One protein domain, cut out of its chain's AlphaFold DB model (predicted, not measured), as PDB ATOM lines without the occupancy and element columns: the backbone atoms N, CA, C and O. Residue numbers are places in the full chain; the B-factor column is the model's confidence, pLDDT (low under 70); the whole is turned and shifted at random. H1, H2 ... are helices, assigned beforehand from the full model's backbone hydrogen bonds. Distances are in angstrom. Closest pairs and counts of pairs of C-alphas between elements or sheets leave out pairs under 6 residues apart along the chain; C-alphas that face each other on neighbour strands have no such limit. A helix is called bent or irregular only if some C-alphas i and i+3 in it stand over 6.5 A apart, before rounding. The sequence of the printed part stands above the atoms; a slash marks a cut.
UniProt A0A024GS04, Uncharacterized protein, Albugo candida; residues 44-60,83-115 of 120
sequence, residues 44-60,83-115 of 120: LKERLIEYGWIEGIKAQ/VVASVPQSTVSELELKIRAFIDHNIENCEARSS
ATOM      1  N   LEU A  44      -4.862   8.107 -43.445       95.31
ATOM      2  CA  LEU A  44      -5.830   9.010 -42.818       95.31
ATOM      3  C   LEU A  44      -7.188   8.908 -43.518       95.31
ATOM      4  O   LEU A  44      -8.211   8.768 -42.859       95.31
ATOM      5  N   LYS A  45      -7.202   8.958 -44.855       94.94
ATOM      6  CA  LYS A  45      -8.443   8.861 -45.629       94.94
ATOM      7  C   LYS A  45      -9.148   7.523 -45.399       94.94
ATOM      8  O   LYS A  45     -10.357   7.525 -45.210       94.94
ATOM      9  N   GLU A  46      -8.409   6.420 -45.418       96.44
ATOM     10  CA  GLU A  46      -8.932   5.075 -45.154       96.44
ATOM     11  C   GLU A  46      -9.587   5.001 -43.773       96.44
ATOM     12  O   GLU A  46     -10.773   4.695 -43.685       96.44
ATOM     13  N   ARG A  47      -8.884   5.424 -42.715       95.75
ATOM     14  CA  ARG A  47      -9.441   5.451 -41.356       95.75
ATOM     15  C   ARG A  47     -10.678   6.333 -41.250       95.75
ATOM     16  O   ARG A  47     -11.676   5.925 -40.670       95.75
ATOM     17  N   LEU A  48     -10.654   7.536 -41.823       93.69
ATOM     18  CA  LEU A  48     -11.816   8.430 -41.791       93.69
ATOM     19  C   LEU A  48     -13.046   7.829 -42.493       93.69
ATOM     20  O   LEU A  48     -14.165   8.120 -42.081       93.69
ATOM     21  N   ILE A  49     -12.847   7.004 -43.524       93.88
ATOM     22  CA  ILE A  49     -13.926   6.252 -44.181       93.88
ATOM     23  C   ILE A  49     -14.397   5.100 -43.286       93.88
ATOM     24  O   ILE A  49     -15.596   4.952 -43.085       93.88
ATOM     25  N   GLU A  50     -13.478   4.313 -42.719       94.62
ATOM     26  CA  GLU A  50     -13.808   3.184 -41.831       94.62
ATOM     27  C   GLU A  50     -14.644   3.618 -40.622       94.62
ATOM     28  O   GLU A  50     -15.604   2.945 -40.253       94.62
ATOM     29  N   TYR A  51     -14.317   4.768 -40.029       92.44
ATOM     30  CA  TYR A  51     -15.070   5.331 -38.908       92.44
ATOM     31  C   TYR A  51     -16.350   6.070 -39.334       92.44
ATOM     32  O   TYR A  51     -17.024   6.645 -38.481       92.44
ATOM     33  N   GLY A  52     -16.678   6.110 -40.631       91.44
ATOM     34  CA  GLY A  52     -17.829   6.852 -41.156       91.44
ATOM     35  C   GLY A  52     -17.764   8.357 -40.879       91.44
ATOM     36  O   GLY A  52     -18.789   9.039 -40.861       91.44
ATOM     37  N   TRP A  53     -16.566   8.895 -40.621       91.69
ATOM     38  CA  TRP A  53     -16.386  10.290 -40.226       91.69
ATOM     39  C   TRP A  53     -16.806  11.227 -41.359       91.69
ATOM     40  O   TRP A  53     -17.506  12.207 -41.127       91.69
ATOM     41  N   ILE A  54     -16.451  10.896 -42.606       88.62
ATOM     42  CA  ILE A  54     -16.806  11.701 -43.785       88.62
ATOM     43  C   ILE A  54     -18.331  11.794 -43.944       88.62
ATOM     44  O   ILE A  54     -18.866  12.862 -44.251       88.62
ATOM     45  N   GLU A  55     -19.033  10.687 -43.742       90.12
ATOM     46  CA  GLU A  55     -20.489  10.591 -43.788       90.12
ATOM     47  C   GLU A  55     -21.123  11.390 -42.645       90.12
ATOM     48  O   GLU A  55     -22.073  12.132 -42.890       90.12
ATOM     49  N   GLY A  56     -20.549  11.318 -41.440       88.19
ATOM     50  CA  GLY A  56     -20.954  12.124 -40.286       88.19
ATOM     51  C   GLY A  56     -20.874  13.628 -40.560       88.19
ATOM     52  O   GLY A  56     -21.861  14.340 -40.369       88.19
ATOM     53  N   ILE A  57     -19.753  14.109 -41.116       86.75
ATOM     54  CA  ILE A  57     -19.601  15.516 -41.530       86.75
ATOM     55  C   ILE A  57     -20.652  15.903 -42.572       86.75
ATOM     56  O   ILE A  57     -21.277  16.958 -42.471       86.75
ATOM     57  N   LYS A  58     -20.867  15.059 -43.590       86.94
ATOM     58  CA  LYS A  58     -21.861  15.327 -44.642       86.94
ATOM     59  C   LYS A  58     -23.277  15.424 -44.073       86.94
ATOM     60  O   LYS A  58     -24.016  16.324 -44.470       86.94
ATOM     61  N   ALA A  59     -23.648  14.520 -43.166       86.44
ATOM     62  CA  ALA A  59     -24.950  14.522 -42.511       86.44
ATOM     63  C   ALA A  59     -25.147  15.795 -41.677       86.44
ATOM     64  O   ALA A  59     -26.163  16.467 -41.832       86.44
ATOM     65  N   GLN A  60     -24.137  16.188 -40.900       84.00
ATOM     66  CA  GLN A  60     -24.185  17.403 -40.089       84.00
ATOM     67  C   GLN A  60     -24.283  18.675 -40.945       84.00
ATOM     68  O   GLN A  60     -25.077  19.566 -40.656       84.00
ATOM     69  N   VAL A  83     -17.498  20.096 -32.658       52.94
ATOM     70  CA  VAL A  83     -17.664  19.074 -31.605       52.94
ATOM     71  C   VAL A  83     -17.902  17.674 -32.187       52.94
ATOM     72  O   VAL A  83     -17.372  16.695 -31.671       52.94
ATOM     73  N   VAL A  84     -18.646  17.574 -33.293       52.56
ATOM     74  CA  VAL A  84     -18.944  16.295 -33.972       52.56
ATOM     75  C   VAL A  84     -17.888  15.968 -35.036       52.56
ATOM     76  O   VAL A  84     -17.648  14.805 -35.343       52.56
ATOM     77  N   ALA A  85     -17.186  16.983 -35.549       64.94
ATOM     78  CA  ALA A  85     -16.181  16.848 -36.597       64.94
ATOM     79  C   ALA A  85     -14.770  16.507 -36.105       64.94
ATOM     80  O   ALA A  85     -13.824  16.555 -36.892       64.94
ATOM     81  N   SER A  86     -14.575  16.178 -34.830       80.50
ATOM     82  CA  SER A  86     -13.242  15.787 -34.367       80.50
ATOM     83  C   SER A  86     -12.824  14.460 -35.009       80.50
ATOM     84  O   SER A  86     -13.606  13.515 -35.118       80.50
ATOM     85  N   VAL A  87     -11.594  14.404 -35.523       87.69
ATOM     86  CA  VAL A  87     -11.026  13.164 -36.069       87.69
ATOM     87  C   VAL A  87     -10.931  12.144 -34.930       87.69
ATOM     88  O   VAL A  87     -10.480  12.519 -33.846       87.69
ATOM     89  N   PRO A  88     -11.298  10.865 -35.142       91.12
ATOM     90  CA  PRO A  88     -11.190   9.850 -34.101       91.12
ATOM     91  C   PRO A  88      -9.785   9.813 -33.485       91.12
ATOM     92  O   PRO A  88      -8.786   9.725 -34.204       91.12
ATOM     93  N   GLN A  89      -9.702   9.852 -32.151       91.75
ATOM     94  CA  GLN A  89      -8.420   9.925 -31.437       91.75
ATOM     95  C   GLN A  89      -7.508   8.725 -31.737       91.75
ATOM     96  O   GLN A  89      -6.282   8.858 -31.744       91.75
ATOM     97  N   SER A  90      -8.093   7.560 -32.028       92.50
ATOM     98  CA  SER A  90      -7.373   6.367 -32.484       92.50
ATOM     99  C   SER A  90      -6.611   6.624 -33.788       92.50
ATOM    100  O   SER A  90      -5.428   6.302 -33.880       92.50
ATOM    101  N   THR A  91      -7.248   7.281 -34.760       93.81
ATOM    102  CA  THR A  91      -6.641   7.675 -36.040       93.81
ATOM    103  C   THR A  91      -5.505   8.674 -35.842       93.81
ATOM    104  O   THR A  91      -4.447   8.532 -36.453       93.81
ATOM    105  N   VAL A  92      -5.700   9.671 -34.970       93.69
ATOM    106  CA  VAL A  92      -4.653  10.654 -34.636       93.69
ATOM    107  C   VAL A  92      -3.442   9.945 -34.031       93.69
ATOM    108  O   VAL A  92      -2.324  10.103 -34.519       93.69
ATOM    109  N   SER A  93      -3.680   9.091 -33.036       95.56
ATOM    110  CA  SER A  93      -2.627   8.355 -32.331       95.56
ATOM    111  C   SER A  93      -1.843   7.426 -33.269       95.56
ATOM    112  O   SER A  93      -0.616   7.365 -33.200       95.56
ATOM    113  N   GLU A  94      -2.519   6.733 -34.192       96.06
ATOM    114  CA  GLU A  94      -1.863   5.874 -35.188       96.06
ATOM    115  C   GLU A  94      -0.956   6.674 -36.138       96.06
ATOM    116  O   GLU A  94       0.170   6.257 -36.437       96.06
ATOM    117  N   LEU A  95      -1.425   7.832 -36.613       94.69
ATOM    118  CA  LEU A  95      -0.639   8.700 -37.489       94.69
ATOM    119  C   LEU A  95       0.579   9.268 -36.765       94.69
ATOM    120  O   LEU A  95       1.675   9.243 -37.327       94.69
ATOM    121  N   GLU A  96       0.415   9.719 -35.521       95.12
ATOM    122  CA  GLU A  96       1.523  10.201 -34.697       95.12
ATOM    123  C   GLU A  96       2.600   9.134 -34.511       95.12
ATOM    124  O   GLU A  96       3.778   9.423 -34.723       95.12
ATOM    125  N   LEU A  97       2.219   7.895 -34.186       95.94
ATOM    126  CA  LEU A  97       3.170   6.790 -34.043       95.94
ATOM    127  C   LEU A  97       3.969   6.559 -35.333       95.94
ATOM    128  O   LEU A  97       5.189   6.402 -35.294       95.94
ATOM    129  N   LYS A  98       3.308   6.592 -36.496       95.56
ATOM    130  CA  LYS A  98       3.983   6.410 -37.791       95.56
ATOM    131  C   LYS A  98       4.867   7.599 -38.182       95.56
ATOM    132  O   LYS A  98       5.819   7.399 -38.940       95.56
ATOM    133  N   ILE A  99       4.551   8.809 -37.716       94.00
ATOM    134  CA  ILE A  99       5.388  10.003 -37.896       94.00
ATOM    135  C   ILE A  99       6.620   9.921 -36.994       94.00
ATOM    136  O   ILE A  99       7.723  10.114 -37.496       94.00
ATOM    137  N   ARG A 100       6.457   9.569 -35.711       94.06
ATOM    138  CA  ARG A 100       7.578   9.373 -34.774       94.06
ATOM    139  C   ARG A 100       8.557   8.330 -35.306       94.06
ATOM    140  O   ARG A 100       9.710   8.659 -35.532       94.06
ATOM    141  N   ALA A 101       8.057   7.161 -35.712       93.88
ATOM    142  CA  ALA A 101       8.893   6.121 -36.314       93.88
ATOM    143  C   ALA A 101       9.645   6.586 -37.580       93.88
ATOM    144  O   ALA A 101      10.756   6.136 -37.848       93.88
ATOM    145  N   PHE A 102       9.059   7.483 -38.386       92.88
ATOM    146  CA  PHE A 102       9.762   8.072 -39.530       92.88
ATOM    147  C   PHE A 102      10.878   9.026 -39.089       92.88
ATOM    148  O   PHE A 102      11.944   9.031 -39.707       92.88
ATOM    149  N   ILE A 103      10.623   9.843 -38.069       91.69
ATOM    150  CA  ILE A 103      11.601  10.779 -37.512       91.69
ATOM    151  C   ILE A 103      12.774   9.999 -36.920       91.69
ATOM    152  O   ILE A 103      13.899  10.219 -37.364       91.69
ATOM    153  N   ASP A 104      12.503   9.037 -36.037       90.69
ATOM    154  CA  ASP A 104      13.514   8.220 -35.355       90.69
ATOM    155  C   ASP A 104      14.429   7.530 -36.376       90.69
ATOM    156  O   ASP A 104      15.643   7.731 -36.376       90.69
ATOM    157  N   HIS A 105      13.837   6.866 -37.375       88.88
ATOM    158  CA  HIS A 105      14.586   6.229 -38.459       88.88
ATOM    159  C   HIS A 105      15.469   7.208 -39.255       88.88
ATOM    160  O   HIS A 105      16.522   6.838 -39.777       88.88
ATOM    161  N   ASN A 106      15.051   8.465 -39.421       86.75
ATOM    162  CA  ASN A 106      15.850   9.454 -40.146       86.75
ATOM    163  C   ASN A 106      16.947  10.082 -39.287       86.75
ATOM    164  O   ASN A 106      17.959  10.492 -39.860       86.75
ATOM    165  N   ILE A 107      16.755  10.157 -37.970       86.38
ATOM    166  CA  ILE A 107      17.767  10.618 -37.017       86.38
ATOM    167  C   ILE A 107      18.880   9.571 -36.913       86.38
ATOM    168  O   ILE A 107      20.029   9.900 -37.206       86.38
ATOM    169  N   GLU A 108      18.537   8.303 -36.665       82.12
ATOM    170  CA  GLU A 108      19.499   7.187 -36.585       82.12
ATOM    171  C   GLU A 108      20.369   7.084 -37.852       82.12
ATOM    172  O   GLU A 108      21.594   6.964 -37.798       82.12
ATOM    173  N   ASN A 109      19.751   7.226 -39.028       74.94
ATOM    174  CA  ASN A 109      20.464   7.225 -40.307       74.94
ATOM    175  C   ASN A 109      21.372   8.450 -40.523       74.94
ATOM    176  O   ASN A 109      22.259   8.409 -41.381       74.94
ATOM    177  N   CYS A 110      21.136   9.568 -39.834       67.50
ATOM    178  CA  CYS A 110      22.033  10.723 -39.891       67.50
ATOM    179  C   CYS A 110      23.255  10.516 -38.991       67.50
ATOM    180  O   CYS A 110      24.362  10.840 -39.416       67.50
ATOM    181  N   GLU A 111      23.074   9.924 -37.813       63.69
ATOM    182  CA  GLU A 111      24.163   9.619 -36.879       63.69
ATOM    183  C   GLU A 111      25.107   8.550 -37.445       63.69
ATOM    184  O   GLU A 111      26.318   8.767 -37.508       63.69
ATOM    185  N   ALA A 112      24.562   7.463 -38.002       61.47
ATOM    186  CA  ALA A 112      25.353   6.387 -38.605       61.47
ATOM    187  C   ALA A 112      26.248   6.860 -39.772       61.47
ATOM    188  O   ALA A 112      27.344   6.337 -39.980       61.47
ATOM    189  N   ARG A 113      25.804   7.869 -40.534       56.78
ATOM    190  CA  ARG A 113      26.572   8.449 -41.654       56.78
ATOM    191  C   ARG A 113      27.654   9.427 -41.207       56.78
ATOM    192  O   ARG A 113      28.599   9.635 -41.961       56.78
ATOM    193  N   SER A 114      27.529  10.025 -40.025       57.78
ATOM    194  CA  SER A 114      28.579  10.871 -39.447       57.78
ATOM    195  C   SER A 114      29.702  10.026 -38.841       57.78
ATOM    196  O   SER A 114      30.871  10.379 -38.972       57.78
ATOM    197  N   SER A 115      29.375   8.867 -38.263       57.38
ATOM    198  CA  SER A 115      30.357   7.950 -37.665       57.38
ATOM    199  C   SER A 115      31.206   7.173 -38.680       57.38
ATOM    200  O   SER A 115      32.236   6.616 -38.310       57.38
TER     201      SER A 115
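This is residues 44 to 60 and 83 to 115 of the 120 residues of an uncharacterized protein of Albugo candida (UniProt A0A024GS04). Picture a small head with one long helical arm: the short helices H1 and H2 and the first turns of H3 make the head, and residues 96 to 115 of H3 stick out from it as a single straight helix. H1 packs on the near part of H3, while H2 lies past H1, farther from the arm, and does not reach H3. The printed part has 50 residues with three named helices, in the order H1, H2, H3 along the chain, and no named strand; the class is all helix. The whole is extended, with a radius of gyration of the C-alphas of 16.7 A, and the C-alphas span 56 by 19 by 13 A, the arm making most of the length.

Start at the first printed residue, where H1, residues 44 to 50, begins. Look next at H2, residues 53 to 60, which is close to H1 but not clearly touching it, with 2 pairs of C-alphas within 8 A; the closest are the C-alphas of Leu 48 and Ile 54, 6.3 A apart. H1 and H2 run the same way at a steep tilt of 69 degrees, only just short of about perpendicular. Beyond the cut comes H3, residues 89 to 115, which touches H1 with residues 91 to 95 alone. Their closest C-alphas are those of Arg 47 and Thr 91, 6.4 A apart. H1 and H3 run opposite ways at a shallow tilt of 30 degrees. H2 and H3 are apart. In H1 and H2 every O i to N i+4 pair is within hydrogen-bond range; in H3 it is 22 of 23.

Find C-alpha 44 at (-5.830, 9.010, -42.818); from there H1 runs to Glu 50, 9.9 A from first to last C-alpha. H2 begins at Trp 53, with its C-alpha at (-16.386, 10.290, -40.226), and runs to Gln 60, 10.6 A. H3 begins at Gln 89, C-alpha at (-8.420, 9.925, -31.437); read on as x climbs to Ser 115 at (30.357, 7.950, -37.665), 39.3 A from its first C-alpha. No helix is bent.

The two C-alphas farthest apart are those of Ala 59 and Ser 115, 55.9 A. Without residues 96 to 115, which stand free, the body of 30 residues spans 26 by 19 by 9 A. Look for the cut after Gln 60: residues 61 to 82 are not printed, and C-alphas 60 and 83 are 10.8 A apart across it. The link from H1 to H2 is tight, with 2 residues between them; that from H2 to H3 is the link across the cut. The mean pLDDT of the printed part is 85.3, and residues 83 to 85 and 110 to 115 are under 70.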